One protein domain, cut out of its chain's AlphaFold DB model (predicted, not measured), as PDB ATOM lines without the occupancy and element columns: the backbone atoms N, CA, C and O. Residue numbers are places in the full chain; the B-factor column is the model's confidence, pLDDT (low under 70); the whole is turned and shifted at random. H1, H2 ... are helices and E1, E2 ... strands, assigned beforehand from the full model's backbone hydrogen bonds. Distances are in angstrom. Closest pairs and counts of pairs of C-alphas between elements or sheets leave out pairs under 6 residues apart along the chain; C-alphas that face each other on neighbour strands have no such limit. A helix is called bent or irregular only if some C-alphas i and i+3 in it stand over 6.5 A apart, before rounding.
ATOM      1  N   GLU A   5      38.291   9.945 -28.967       92.62
ATOM      2  CA  GLU A   5      39.457   9.175 -29.433       92.62
ATOM      3  C   GLU A   5      39.207   8.492 -30.786       92.62
ATOM      4  O   GLU A   5      40.073   8.475 -31.660       92.62
ATOM      5  N   TRP A   6      38.006   7.937 -30.989       93.75
ATOM      6  CA  TRP A   6      37.648   7.343 -32.275       93.75
ATOM      7  C   TRP A   6      37.572   8.409 -33.368       93.75
ATOM      8  O   TRP A   6      38.079   8.197 -34.470       93.75
ATOM      9  N   LEU A   7      36.969   9.564 -33.063       93.56
ATOM     10  CA  LEU A   7      36.836  10.648 -34.032       93.56
ATOM     11  C   LEU A   7      38.210  11.211 -34.409       93.56
ATOM     12  O   LEU A   7      38.473  11.424 -35.588       93.56
ATOM     13  N   GLU A   8      39.096  11.382 -33.430       95.56
ATOM     14  CA  GLU A   8      40.489  11.772 -33.640       95.56
ATOM     15  C   GLU A   8      41.196  10.809 -34.604       95.56
ATOM     16  O   GLU A   8      41.733  11.235 -35.629       95.56
ATOM     17  N   ALA A   9      41.108   9.501 -34.344       96.12
ATOM     18  CA  ALA A   9      41.708   8.478 -35.193       96.12
ATOM     19  C   ALA A   9      41.150   8.490 -36.626       96.12
ATOM     20  O   ALA A   9      41.900   8.299 -37.584       96.12
ATOM     21  N   GLU A  10      39.849   8.726 -36.807       95.62
ATOM     22  CA  GLU A  10      39.254   8.866 -38.137       95.62
ATOM     23  C   GLU A  10      39.719  10.144 -38.850       95.62
ATOM     24  O   GLU A  10      39.969  10.115 -40.055       95.62
ATOM     25  N   VAL A  11      39.877  11.266 -38.138       95.69
ATOM     26  CA  VAL A  11      40.382  12.517 -38.733       95.69
ATOM     27  C   VAL A  11      41.825  12.332 -39.199       95.69
ATOM     28  O   VAL A  11      42.166  12.742 -40.311       95.69
ATOM     29  N   LEU A  12      42.655  11.658 -38.399       96.56
ATOM     30  CA  LEU A  12      44.051  11.367 -38.734       96.56
ATOM     31  C   LEU A  12      44.191  10.475 -39.976       96.56
ATOM     32  O   LEU A  12      45.177  10.581 -40.699       96.56
ATOM     33  N   LYS A  13      43.195   9.647 -40.312       96.31
ATOM     34  CA  LYS A  13      43.197   8.915 -41.595       96.31
ATOM     35  C   LYS A  13      43.046   9.844 -42.801       96.31
ATOM     36  O   LYS A  13      43.560   9.531 -43.872       96.31
ATOM     37  N   ALA A  14      42.345  10.968 -42.643       94.94
ATOM     38  CA  ALA A  14      42.163  11.963 -43.698       94.94
ATOM     39  C   ALA A  14      43.351  12.933 -43.808       94.94
ATOM     40  O   ALA A  14      43.681  13.374 -44.913       94.94
ATOM     41  N   VAL A  15      43.976  13.270 -42.673       95.81
ATOM     42  CA  VAL A  15      45.142  14.165 -42.582       95.81
ATOM     43  C   VAL A  15      46.172  13.567 -41.606       95.81
ATOM     44  O   VAL A  15      46.144  13.884 -40.417       95.81
ATOM     45  N   PRO A  16      47.071  12.682 -42.082       95.81
ATOM     46  CA  PRO A  16      47.977  11.914 -41.216       95.81
ATOM     47  C   PRO A  16      49.037  12.730 -40.477       95.81
ATOM     48  O   PRO A  16      49.558  12.281 -39.461       95.81
ATOM     49  N   ASP A  17      49.387  13.905 -40.992       95.06
ATOM     50  CA  ASP A  17      50.379  14.817 -40.419       95.06
ATOM     51  C   ASP A  17      49.758  15.879 -39.494       95.06
ATOM     52  O   ASP A  17      50.437  16.830 -39.104       95.06
ATOM     53  N   ALA A  18      48.466  15.758 -39.177       96.94
ATOM     54  CA  ALA A  18      47.772  16.712 -38.326       96.94
ATOM     55  C   ALA A  18      47.904  16.398 -36.832       96.94
ATOM     56  O   ALA A  18      47.914  15.245 -36.412       96.94
ATOM     57  N   THR A  19      47.872  17.453 -36.027       96.38
ATOM     58  CA  THR A  19      47.481  17.400 -34.618       96.38
ATOM     59  C   THR A  19      45.985  17.675 -34.530       96.38
ATOM     60  O   THR A  19      45.504  18.657 -35.105       96.38
ATOM     61  N   VAL A  20      45.242  16.820 -33.829       96.31
ATOM     62  CA  VAL A  20      43.779  16.889 -33.751       96.31
ATOM     63  C   VAL A  20      43.346  17.029 -32.294       96.31
ATOM     64  O   VAL A  20      43.792  16.281 -31.434       96.31
ATOM     65  N   GLU A  21      42.460  17.981 -32.020       94.56
ATOM     66  CA  GLU A  21      41.800  18.157 -30.726       94.56
ATOM     67  C   GLU A  21      40.287  18.057 -30.937       94.56
ATOM     68  O   GLU A  21      39.717  18.776 -31.762       94.56
ATOM     69  N   VAL A  22      39.637  17.156 -30.199       93.50
ATOM     70  CA  VAL A  22      38.196  16.899 -30.300       93.50
ATOM     71  C   VAL A  22      37.505  17.292 -29.000       93.50
ATOM     72  O   VAL A  22      37.860  16.812 -27.926       93.50
ATOM     73  N   ILE A  23      36.464  18.114 -29.111       90.25
ATOM     74  CA  ILE A  23      35.628  18.561 -27.999       90.25
ATOM     75  C   ILE A  23      34.194  18.099 -28.262       90.25
ATOM     76  O   ILE A  23      33.580  18.498 -29.251       90.25
ATOM     77  N   ASP A  24      33.653  17.273 -27.369       88.69
ATOM     78  CA  ASP A  24      32.219  16.972 -27.333       88.69
ATOM     79  C   ASP A  24      31.490  18.136 -26.648       88.69
ATOM     80  O   ASP A  24      31.690  18.394 -25.456       88.69
ATOM     81  N   LEU A  25      30.683  18.866 -27.421       82.81
ATOM     82  CA  LEU A  25      30.036  20.100 -26.974       82.81
ATOM     83  C   LEU A  25      28.949  19.833 -25.927       82.81
ATOM     84  O   LEU A  25      28.769  20.623 -25.001       82.81
ATOM     85  N   HIS A  26      28.233  18.717 -26.061       82.06
ATOM     86  CA  HIS A  26      27.030  18.412 -25.276       82.06
ATOM     87  C   HIS A  26      27.215  17.218 -24.336       82.06
ATOM     88  O   HIS A  26      26.352  16.958 -23.499       82.06
ATOM     89  N   ARG A  27      28.345  16.504 -24.434       78.50
ATOM     90  CA  ARG A  27      28.613  15.229 -23.736       78.50
ATOM     91  C   ARG A  27      27.609  14.125 -24.086       78.50
ATOM     92  O   ARG A  27      27.460  13.159 -23.336       78.50
ATOM     93  N   SER A  28      26.905  14.277 -25.204       76.31
ATOM     94  CA  SER A  28      25.952  13.316 -25.773       76.31
ATOM     95  C   SER A  28      26.583  12.445 -26.859       76.31
ATOM     96  O   SER A  28      26.006  11.415 -27.221       76.31
ATOM     97  N   GLY A  29      27.770  12.813 -27.353       75.31
ATOM     98  CA  GLY A  29      28.463  12.100 -28.420       75.31
ATOM     99  C   GLY A  29      27.828  12.272 -29.805       75.31
ATOM    100  O   GLY A  29      27.913  11.353 -30.622       75.31
ATOM    101  N   ASP A  30      27.168  13.404 -30.063       77.69
ATOM    102  CA  ASP A  30      26.483  13.723 -31.325       77.69
ATOM    103  C   ASP A  30      26.958  15.037 -31.981       77.69
ATOM    104  O   ASP A  30      27.053  15.082 -33.212       77.69
ATOM    105  N   HIS A  31      27.326  16.052 -31.192       84.00
ATOM    106  CA  HIS A  31      27.886  17.330 -31.641       84.00
ATOM    107  C   HIS A  31      29.349  17.502 -31.211       84.00
ATOM    108  O   HIS A  31      29.652  17.718 -30.036       84.00
ATOM    109  N   PHE A  32      30.262  17.485 -32.186       90.44
ATOM    110  CA  PHE A  32      31.697  17.628 -31.933       90.44
ATOM    111  C   PHE A  32      32.270  18.895 -32.570       90.44
ATOM    112  O   PHE A  32      31.992  19.190 -33.734       90.44
ATOM    113  N   HIS A  33      33.131  19.597 -31.838       92.62
ATOM    114  CA  HIS A  33      34.052  20.587 -32.392       92.62
ATOM    115  C   HIS A  33      35.434  19.951 -32.540       92.62
ATOM    116  O   HIS A  33      35.967  19.389 -31.586       92.62
ATOM    117  N   VAL A  34      36.016  20.038 -33.734       94.75
ATOM    118  CA  VAL A  34      37.311  19.434 -34.053       94.75
ATOM    119  C   VAL A  34      38.268  20.509 -34.547       94.75
ATOM    120  O   VAL A  34      38.052  21.126 -35.597       94.75
ATOM    121  N   ARG A  35      39.364  20.708 -33.815       95.69
ATOM    122  CA  ARG A  35      40.489  21.549 -34.232       95.69
ATOM    123  C   ARG A  35      41.546  20.658 -34.871       95.69
ATOM    124  O   ARG A  35      41.941  19.650 -34.301       95.69
ATOM    125  N   ILE A  36      41.964  21.019 -36.077       97.06
ATOM    126  CA  ILE A  36      42.903  20.250 -36.891       97.06
ATOM    127  C   ILE A  36      44.018  21.196 -37.303       97.06
ATOM    128  O   ILE A  36      43.783  22.153 -38.049       97.06
ATOM    129  N   THR A  37      45.223  20.908 -36.836       97.25
ATOM    130  CA  THR A  37      46.413  21.707 -37.107       97.25
ATOM    131  C   THR A  37      47.375  20.890 -37.946       97.25
ATOM    132  O   THR A  37      47.846  19.854 -37.496       97.25
ATOM    133  N   SER A  38      47.673  21.335 -39.164       97.56
ATOM    134  CA  SER A  38      48.613  20.639 -40.051       97.56
ATOM    135  C   SER A  38      49.399  21.636 -40.907       97.56
ATOM    136  O   SER A  38      48.817  22.605 -41.413       97.56
ATOM    137  N   PRO A  39      50.713  21.417 -41.109       96.69
ATOM    138  CA  PRO A  39      51.506  22.204 -42.049       96.69
ATOM    139  C   PRO A  39      51.041  22.015 -43.502       96.69
ATOM    140  O   PRO A  39      51.175  22.934 -44.307       96.69
ATOM    141  N   SER A  40      50.420  20.879 -43.840       95.88
ATOM    142  CA  SER A  40      49.890  20.598 -45.183       95.88
ATOM    143  C   SER A  40      48.751  21.530 -45.605       95.88
ATOM    144  O   SER A  40      48.404  21.591 -46.781       95.88
ATOM    145  N   PHE A  41      48.170  22.287 -44.674       96.81
ATOM    146  CA  PHE A  41      47.147  23.286 -44.976       96.81
ATOM    147  C   PHE A  41      47.700  24.615 -45.505       96.81
ATOM    148  O   PHE A  41      46.912  25.480 -45.916       96.81
ATOM    149  N   GLU A  42      49.020  24.802 -45.508       96.12
ATOM    150  CA  GLU A  42      49.663  26.008 -46.028       96.12
ATOM    151  C   GLU A  42      49.288  26.251 -47.500       96.12
ATOM    152  O   GLU A  42      49.190  25.326 -48.307       96.12
ATOM    153  N   GLY A  43      48.965  27.500 -47.848       95.75
ATOM    154  CA  GLY A  43      48.479  27.860 -49.189       95.75
ATOM    155  C   GLY A  43      47.088  27.328 -49.594       95.75
ATOM    156  O   GLY A  43      46.561  27.741 -50.630       95.75
ATOM    157  N   MET A  44      46.438  26.462 -48.805       96.06
ATOM    158  CA  MET A  44      45.081  25.973 -49.096       96.06
ATOM    159  C   MET A  44      43.995  26.953 -48.642       96.06
ATOM    160  O   MET A  44      44.077  27.540 -47.562       96.06
ATOM    161  N   ARG A  45      42.896  27.056 -49.405       96.12
ATOM    162  CA  ARG A  45      41.717  27.832 -48.981       96.12
ATOM    163  C   ARG A  45      40.996  27.141 -47.811       96.12
ATOM    164  O   ARG A  45      40.895  25.914 -47.832       96.12
ATOM    165  N   PRO A  46      40.388  27.878 -46.859       92.88
ATOM    166  CA  PRO A  46      39.704  27.291 -45.700       92.88
ATOM    167  C   PRO A  46      38.703  26.177 -46.047       92.88
ATOM    168  O   PRO A  46      38.748  25.097 -45.463       92.88
ATOM    169  N   LEU A  47      37.869  26.397 -47.070       94.38
ATOM    170  CA  LEU A  47      36.892  25.404 -47.523       94.38
ATOM    171  C   LEU A  47      37.549  24.133 -48.088       94.38
ATOM    172  O   LEU A  47      36.999  23.048 -47.938       94.38
ATOM    173  N   GLN A  48      38.715  24.237 -48.737       96.06
ATOM    174  CA  GLN A  48      39.424  23.063 -49.262       96.06
ATOM    175  C   GLN A  48      39.949  22.181 -48.131       96.06
ATOM    176  O   GLN A  48      39.782  20.966 -48.197       96.06
ATOM    177  N   ARG A  49      40.506  22.798 -47.081       96.62
ATOM    178  CA  ARG A  49      40.990  22.099 -45.881       96.62
ATOM    179  C   ARG A  49      39.856  21.317 -45.216       96.62
ATOM    180  O   ARG A  49      39.957  20.112 -45.018       96.62
ATOM    181  N   GLN A  50      38.721  21.981 -44.979       95.94
ATOM    182  CA  GLN A  50      37.530  21.333 -44.420       95.94
ATOM    183  C   GLN A  50      37.000  20.224 -45.336       95.94
ATOM    184  O   GLN A  50      36.670  19.140 -44.865       95.94
ATOM    185  N   LYS A  51      36.955  20.456 -46.654       95.81
ATOM    186  CA  LYS A  51      36.475  19.465 -47.626       95.81
ATOM    187  C   LYS A  51      37.311  18.184 -47.611       95.81
ATOM    188  O   LYS A  51      36.737  17.114 -47.776       95.81
ATOM    189  N   GLN A  52      38.626  18.270 -47.404       94.69
ATOM    190  CA  GLN A  52      39.498  17.096 -47.287       94.69
ATOM    191  C   GLN A  52      39.038  16.163 -46.159       94.69
ATOM    192  O   GLN A  52      38.843  14.972 -46.390       94.69
ATOM    193  N   VAL A  53      38.777  16.721 -44.978       95.62
ATOM    194  CA  VAL A  53      38.316  15.974 -43.798       95.62
ATOM    195  C   VAL A  53      36.870  15.503 -43.977       95.62
ATOM    196  O   VAL A  53      36.558  14.333 -43.757       95.62
ATOM    197  N   LEU A  54      35.982  16.383 -44.456       94.88
ATOM    198  CA  LEU A  54      34.573  16.056 -44.700       94.88
ATOM    199  C   LEU A  54      34.399  14.935 -45.727       94.88
ATOM    200  O   LEU A  54      33.498  14.115 -45.585       94.88
ATOM    201  N   ASN A  55      35.255  14.859 -46.749       95.81
ATOM    202  CA  ASN A  55      35.193  13.791 -47.745       95.81
ATOM    203  C   ASN A  55      35.365  12.396 -47.126       95.81
ATOM    204  O   ASN A  55      34.747  11.455 -47.622       95.81
ATOM    205  N   HIS A  56      36.176  12.282 -46.069       94.69
ATOM    206  CA  HIS A  56      36.353  11.050 -45.298       94.69
ATOM    207  C   HIS A  56      35.201  10.842 -44.308       94.69
ATOM    208  O   HIS A  56      34.602   9.769 -44.265       94.69
ATOM    209  N   MET A  57      34.832  11.895 -43.573       94.12
ATOM    210  CA  MET A  57      33.849  11.827 -42.485       94.12
ATOM    211  C   MET A  57      32.398  11.685 -42.929       94.12
ATOM    212  O   MET A  57      31.578  11.177 -42.170       94.12
ATOM    213  N   LYS A  58      32.056  12.099 -44.155       93.38
ATOM    214  CA  LYS A  58      30.671  12.093 -44.658       93.38
ATOM    215  C   LYS A  58      29.970  10.738 -44.542       93.38
ATOM    216  O   LYS A  58      28.754  10.706 -44.462       93.38
ATOM    217  N   GLN A  59      30.713   9.629 -44.562       93.06
ATOM    218  CA  GLN A  59      30.143   8.281 -44.452       93.06
ATOM    219  C   GLN A  59      29.651   7.952 -43.033       93.06
ATOM    220  O   GLN A  59      28.857   7.035 -42.862       93.06
ATOM    221  N   TYR A  60      30.114   8.708 -42.036       90.75
ATOM    222  CA  TYR A  60      29.755   8.572 -40.628       90.75
ATOM    223  C   TYR A  60      28.716   9.614 -40.182       90.75
ATOM    224  O   TYR A  60      28.357   9.649 -39.007       90.75
ATOM    225  N   ILE A  61      28.242  10.463 -41.105       89.94
ATOM    226  CA  ILE A  61      27.284  11.547 -40.857       89.94
ATOM    227  C   ILE A  61      25.997  11.269 -41.653       89.94
ATOM    228  O   ILE A  61      26.082  11.019 -42.855       89.94
ATOM    229  N   PRO A  62      24.796  11.325 -41.042       87.94
ATOM    230  CA  PRO A  62      24.508  11.740 -39.661       87.94
ATOM    231  C   PRO A  62      24.593  10.601 -38.625       87.94
ATOM    232  O   PRO A  62      24.279  10.809 -37.455       87.94
ATOM    233  N   HIS A  63      24.956   9.380 -39.030       87.00
ATOM    234  CA  HIS A  63      25.095   8.254 -38.109       87.00
ATOM    235  C   HIS A  63      26.403   7.501 -38.375       87.00
ATOM    236  O   HIS A  63      26.640   7.115 -39.521       87.00
ATOM    237  N   PRO A  64      27.244   7.257 -37.351       85.12
ATOM    238  CA  PRO A  64      27.007   7.448 -35.913       85.12
ATOM    239  C   PRO A  64      27.251   8.870 -35.355       85.12
ATOM    240  O   PRO A  64      26.996   9.080 -34.171       85.12
ATOM    241  N   VAL A  65      27.714   9.836 -36.158       85.94
ATOM    242  CA  VAL A  65      27.977  11.233 -35.747       85.94
ATOM    243  C   VAL A  65      26.937  12.174 -36.358       85.94
ATOM    244  O   VAL A  65      26.829  12.220 -37.577       85.94
ATOM    245  N   HIS A  66      26.216  12.970 -35.560       83.50
ATOM    246  CA  HIS A  66      25.170  13.854 -36.105       83.50
ATOM    247  C   HIS A  66      25.753  15.040 -36.871       83.50
ATOM    248  O   HIS A  66      25.337  15.310 -38.000       83.50
ATOM    249  N   ALA A  67      26.713  15.749 -36.272       84.69
ATOM    250  CA  ALA A  67      27.376  16.883 -36.901       84.69
ATOM    251  C   ALA A  67      28.789  17.098 -36.343       84.69
ATOM    252  O   ALA A  67      29.063  16.849 -35.169       84.69
ATOM    253  N   ILE A  68      29.671  17.612 -37.201       90.75
ATOM    254  CA  ILE A  68      31.022  18.034 -36.828       90.75
ATOM    255  C   ILE A  68      31.246  19.480 -37.258       90.75
ATOM    256  O   ILE A  68      30.989  19.842 -38.408       90.75
ATOM    257  N   ASP A  69      31.740  20.298 -36.338       91.25
ATOM    258  CA  ASP A  69      32.291  21.613 -36.633       91.25
ATOM    259  C   ASP A  69      33.811  21.496 -36.779       91.25
ATOM    260  O   ASP A  69      34.485  20.938 -35.915       91.25
ATOM    261  N   LEU A  70      34.355  21.978 -37.897       93.94
ATOM    262  CA  LEU A  70      35.758  21.781 -38.256       93.94
ATOM    263  C   LEU A  70      36.510  23.106 -38.294       93.94
ATOM    264  O   LEU A  70      36.241  23.970 -39.136       93.94
ATOM    265  N   LYS A  71      37.566  23.208 -37.491       95.19
ATOM    266  CA  LYS A  71      38.532  24.302 -37.555       95.19
ATOM    267  C   LYS A  71      39.880  23.785 -38.056       95.19
ATOM    268  O   LYS A  71      40.642  23.196 -37.305       95.19
ATOM    269  N   CYS A  72      40.179  24.024 -39.334       96.06
ATOM    270  CA  CYS A  72      41.422  23.582 -39.980       96.06
ATOM    271  C   CYS A  72      42.431  24.736 -40.120       96.06
ATOM    272  O   CYS A  72      42.164  25.713 -40.833       96.06
ATOM    273  N   MET A  73      43.590  24.633 -39.470       96.38
ATOM    274  CA  MET A  73      44.573  25.715 -39.323       96.38
ATOM    275  C   MET A  73      46.000  25.236 -39.584       96.38
ATOM    276  O   MET A  73      46.322  24.067 -39.402       96.38
ATOM    277  N   THR A  74      46.873  26.150 -39.994       97.19
ATOM    278  CA  THR A  74      48.319  25.900 -39.957       97.19
ATOM    279  C   THR A  74      48.848  26.116 -38.533       97.19
ATOM    280  O   THR A  74      48.180  26.795 -37.746       97.19
ATOM    281  N   PRO A  75      50.030  25.584 -38.173       95.38
ATOM    282  CA  PRO A  75      50.614  25.806 -36.847       95.38
ATOM    283  C   PRO A  75      50.758  27.293 -36.479       95.38
ATOM    284  O   PRO A  75      50.441  27.686 -35.361       95.38
ATOM    285  N   GLU A  76      51.137  28.151 -37.434       94.88
ATOM    286  CA  GLU A  76      51.186  29.609 -37.225       94.88
ATOM    287  C   GLU A  76      49.811  30.208 -36.916       94.88
ATOM    288  O   GLU A  76      49.680  31.062 -36.040       94.88
ATOM    289  N   GLN A  77      48.770  29.755 -37.617       93.00
ATOM    290  CA  GLN A  77      47.407  30.219 -37.372       93.00
ATOM    291  C   GLN A  77      46.888  29.744 -36.018       93.00
ATOM    292  O   GLN A  77      46.175  30.489 -35.350       93.00
ATOM    293  N   GLU A  78      47.228  28.525 -35.610       92.94
ATOM    294  CA  GLU A  78      46.819  27.971 -34.324       92.94
ATOM    295  C   GLU A  78      47.442  28.743 -33.155       92.94
ATOM    296  O   GLU A  78      46.714  29.124 -32.243       92.94
ATOM    297  N   ALA A  79      48.722  29.118 -33.252       89.94
ATOM    298  CA  ALA A  79      49.421  29.903 -32.233       89.94
ATOM    299  C   ALA A  79      48.769  31.268 -31.931       89.94
ATOM    300  O   ALA A  79      48.883  31.782 -30.817       89.94
ATOM    301  N   VAL A  80      48.079  31.865 -32.908       91.19
ATOM    302  CA  VAL A  80      47.380  33.156 -32.751       91.19
ATOM    303  C   VAL A  80      45.867  33.009 -32.578       91.19
ATOM    304  O   VAL A  80      45.175  33.988 -32.285       91.19
ATOM    305  N   THR A  81      45.328  31.803 -32.761       85.19
ATOM    306  CA  THR A  81      43.894  31.534 -32.662       85.19
ATOM    307  C   THR A  81      43.560  31.028 -31.264       85.19
ATOM    308  O   THR A  81      44.029  29.980 -30.838       85.19
ATOM    309  N   GLY A  82      42.714  31.772 -30.547       81.12
ATOM    310  CA  GLY A  82      42.197  31.349 -29.244       81.12
ATOM    311  C   GLY A  82      41.173  30.207 -29.330       81.12
ATOM    312  O   GLY A  82      41.105  29.472 -30.305       81.12
ATOM    313  N   ASP A  83      40.324  30.095 -28.310       78.50
ATOM    314  CA  ASP A  83      39.210  29.145 -28.285       78.50
ATOM    315  C   ASP A  83      38.229  29.434 -29.432       78.50
ATOM    316  O   ASP A  83      37.698  30.545 -29.558       78.50
ATOM    317  N   THR A  84      38.025  28.426 -30.276       80.38
ATOM    318  CA  THR A  84      37.177  28.479 -31.470       80.38
ATOM    319  C   THR A  84      35.894  27.694 -31.325       80.38
ATOM    320  O   THR A  84      35.103  27.684 -32.268       80.38
ATOM    321  N   ALA A  85      35.683  27.036 -30.190       79.06
ATOM    322  CA  ALA A  85      34.568  26.136 -30.038       79.06
ATOM    323  C   ALA A  85      33.242  26.922 -30.092       79.06
ATOM    324  O   ALA A  85      33.040  27.931 -29.398       79.06
ATOM    325  N   PHE A  86      32.365  26.498 -31.000       73.88
ATOM    326  CA  PHE A  86      31.111  27.161 -31.333       73.88
ATOM    327  C   PHE A  86      29.972  26.154 -31.270       73.88
ATOM    328  O   PHE A  86      30.027  25.112 -31.920       73.88
ATOM    329  N   ASP A  87      28.935  26.484 -30.504       74.25
ATOM    330  CA  ASP A  87      27.767  25.631 -30.348       74.25
ATOM    331  C   ASP A  87      26.534  26.290 -30.987       74.25
ATOM    332  O   ASP A  87      25.985  27.258 -30.442       74.25
ATOM    333  N   PRO A  88      26.075  25.792 -32.151       67.44
ATOM    334  CA  PRO A  88      24.899  26.332 -32.819       67.44
ATOM    335  C   PRO A  88      23.584  26.068 -32.065       67.44
ATOM    336  O   PRO A  88      22.591  26.740 -32.357       67.44
ATOM    337  N   HIS A  89      23.553  25.137 -31.103       70.25
ATOM    338  CA  HIS A  89      22.332  24.665 -30.440       70.25
ATOM    339  C   HIS A  89      22.239  24.995 -28.941       70.25
ATOM    340  O   HIS A  89      21.189  24.750 -28.351       70.25
ATOM    341  N   ALA A  90      23.241  25.645 -28.341       62.31
ATOM    342  CA  ALA A  90      23.282  26.002 -26.912       62.31
ATOM    343  C   ALA A  90      22.194  26.981 -26.391       62.31
ATOM    344  O   ALA A  90      22.278  27.404 -25.240       62.31
ATOM    345  N   GLY A  91      21.173  27.354 -27.178       55.03
ATOM    346  CA  GLY A  91      20.046  28.170 -26.688       55.03
ATOM    347  C   GLY A  91      19.757  29.478 -27.434       55.03
ATOM    348  O   GLY A  91      19.489  30.492 -26.798       55.03
ATOM    349  N   GLY A  92      19.731  29.450 -28.772       58.31
ATOM    350  CA  GLY A  92      19.240  30.557 -29.607       58.31
ATOM    351  C   GLY A  92      20.339  31.526 -30.052       58.31
ATOM    352  O   GLY A  92      20.962  32.182 -29.231       58.31
ATOM    353  N   GLN A  93      20.541  31.608 -31.377       53.62
ATOM    354  CA  GLN A  93      21.688  32.232 -32.064       53.62
ATOM    355  C   GLN A  93      23.031  31.661 -31.593       53.62
ATOM    356  O   GLN A  93      23.538  32.070 -30.559       53.62
ATOM    357  N   GLY A  94      23.592  30.721 -32.365       55.88
ATOM    358  CA  GLY A  94      24.807  29.975 -32.020       55.88
ATOM    359  C   GLY A  94      25.846  30.785 -31.240       55.88
ATOM    360  O   GLY A  94      26.224  31.898 -31.623       55.88
ATOM    361  N   VAL A  95      26.252  30.235 -30.100       57.09
ATOM    362  CA  VAL A  95      27.022  30.939 -29.078       57.09
ATOM    363  C   VAL A  95      28.434  30.358 -29.042       57.09
ATOM    364  O   VAL A  95      28.625  29.148 -28.973       57.09
ATOM    365  N   HIS A  96      29.448  31.225 -29.076       60.69
ATOM    366  CA  HIS A  96      30.833  30.809 -28.827       60.69
ATOM    367  C   HIS A  96      31.009  30.379 -27.363       60.69
ATOM    368  O   HIS A  96      30.572  31.102 -26.467       60.69
ATOM    369  N   ILE A  97      31.706  29.270 -27.095       58.28
ATOM    370  CA  ILE A  97      31.816  28.672 -25.745       58.28
ATOM    371  C   ILE A  97      32.409  29.635 -24.711       58.28
ATOM    372  O   ILE A  97      31.925  29.699 -23.580       58.28
ATOM    373  N   ARG A  98      33.361  30.492 -25.102       56.06
ATOM    374  CA  ARG A  98      33.857  31.579 -24.235       56.06
ATOM    375  C   ARG A  98      32.744  32.462 -23.661       56.06
ATOM    376  O   ARG A  98      32.865  32.937 -22.535       56.06
ATOM    377  N   ARG A  99      31.666  32.698 -24.417       51.91
ATOM    378  CA  ARG A  99      30.507  33.479 -23.962       51.91
ATOM    379  C   ARG A  99      29.657  32.704 -22.951       51.91
ATOM    380  O   ARG A  99      29.144  33.336 -22.034       51.91
ATOM    381  N   ILE A 100      29.563  31.377 -23.075       56.78
ATOM    382  CA  ILE A 100      28.857  30.507 -22.118       56.78
ATOM    383  C   ILE A 100      29.547  30.548 -20.752       56.78
ATOM    384  O   ILE A 100      28.884  30.754 -19.742       56.78
ATOM    385  N   ASN A 101      30.875  30.401 -20.711       58.53
ATOM    386  CA  ASN A 101      31.608  30.388 -19.439       58.53
ATOM    387  C   ASN A 101      31.484  31.724 -18.692       58.53
ATOM    388  O   ASN A 101      31.179  31.724 -17.507       58.53
ATOM    389  N   ARG A 102      31.580  32.852 -19.409       55.81
ATOM    390  CA  ARG A 102      31.458  34.196 -18.823       55.81
ATOM    391  C   ARG A 102      30.096  34.468 -18.174       55.81
ATOM    392  O   ARG A 102      30.040  35.188 -17.191       55.81
ATOM    393  N   GLN A 103      29.013  33.908 -18.716       53.62
ATOM    394  CA  GLN A 103      27.650  34.098 -18.194       53.62
ATOM    395  C   GLN A 103      27.318  33.203 -16.990       53.62
ATOM    396  O   GLN A 103      26.282  33.396 -16.367       53.62
ATOM    397  N   ARG A 104      28.151  32.201 -16.683       52.75
ATOM    398  CA  ARG A 104      27.963  31.311 -15.524       52.75
ATOM    399  C   ARG A 104      28.704  31.793 -14.275       52.75
ATOM    400  O   ARG A 104      28.522  31.205 -13.213       52.75
ATOM    401  N   GLU A 105      29.557  32.804 -14.425       49.00
ATOM    402  CA  GLU A 105      30.380  33.392 -13.361       49.00
ATOM    403  C   GLU A 105      29.786  34.701 -12.790       49.00
ATOM    404  O   GLU A 105      30.378  35.280 -11.881       49.00
TER     405      GLU A 105
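AT A GLANCE: This is residues 5 to 105 of the 106 residues of the protein "BolA family transcriptional regulator" of Candidatus Poseidoniales archaeon (UniProt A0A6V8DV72). Three strands form a small sheet; H1 and H2 cover one face of it, and the short H3 is on the opposite face, near the ends of E2 and E3 where Thr 37 and Met 73 lie. From H3 a long link, residues 81 to 96, leads to H4, which lies off the sheet toward one end of the longest axis. The printed part has 101 residues with four named helices and three named strands, in the order H1 E1 E2 H2 E3 H3 H4; the sheet's order is E1 E2 E3, mixed, and the class is mixed, helices and strands. The whole is compact, with a radius of gyration of the C-alphas of 13.9 A and spans of 39 by 34 by 22 A.

HOW THE PARTS SIT: H1, residues 5 to 14, is on the sheet at a height of 8.8 A, and its closest C-alphas to E1, residues 19 to 24, are those of Glu 8 and Val 20, 6.1 A apart. E1 forms a hairpin with its antiparallel neighbour E2, residues 31 to 37; N 21 and O 35 are within hydrogen-bond range at 2.9 A. H2, residues 46 to 60, touches H1 with residues 52 to 57 alone, at a steep tilt of 60 degrees, opposite ways; the closest C-alphas, of Ala 14 and Val 53, are 5.6 A apart. E3, residues 67 to 73, is parallel to E2, with N 34 and O 69 at 2.8 A. H2 lies over E3 on the same face as H1, at a height of 8.6 A. E2, H2 and E3 form a strand-helix-strand unit, two parallel neighbour strands with a helix between them along the chain, and its crossover is right-handed. H3, residues 75 to 80, stands up from the opposite face, rising 54 degrees. H4, residues 97 to 103, is apart from H3 and not on the sheet. Every O i to N i+4 pair is within hydrogen-bond range in H4, against 5 of 6 in H1, 7 of 11 in H2 and 1 of 2 in H3.

IN THESE COORDINATES: H1 begins at C-alpha 5 (39.457, 9.175, -29.433) and is 14.8 A long. E1 spans 16.9 A, E2 19.8 A and E3 19.5 A. H2 spans 21.8 A and is only just irregular, with C-alphas 56 and 59 6.9 A apart. H3 spans 9.0 A. H4 spans 10.2 A and ends at C-alpha 103 (27.650, 34.098, -18.194).

THE WHOLE: The C-alphas farthest apart, of Gly 43 and Glu 105, are 40.5 A apart. The printed part has no cut. In the long link, residues 86 to 87 pair antiparallel with residues 95 to 96. The mean pLDDT of the printed part is 85.3; residue 88 and residues 90 to 105 are under 70.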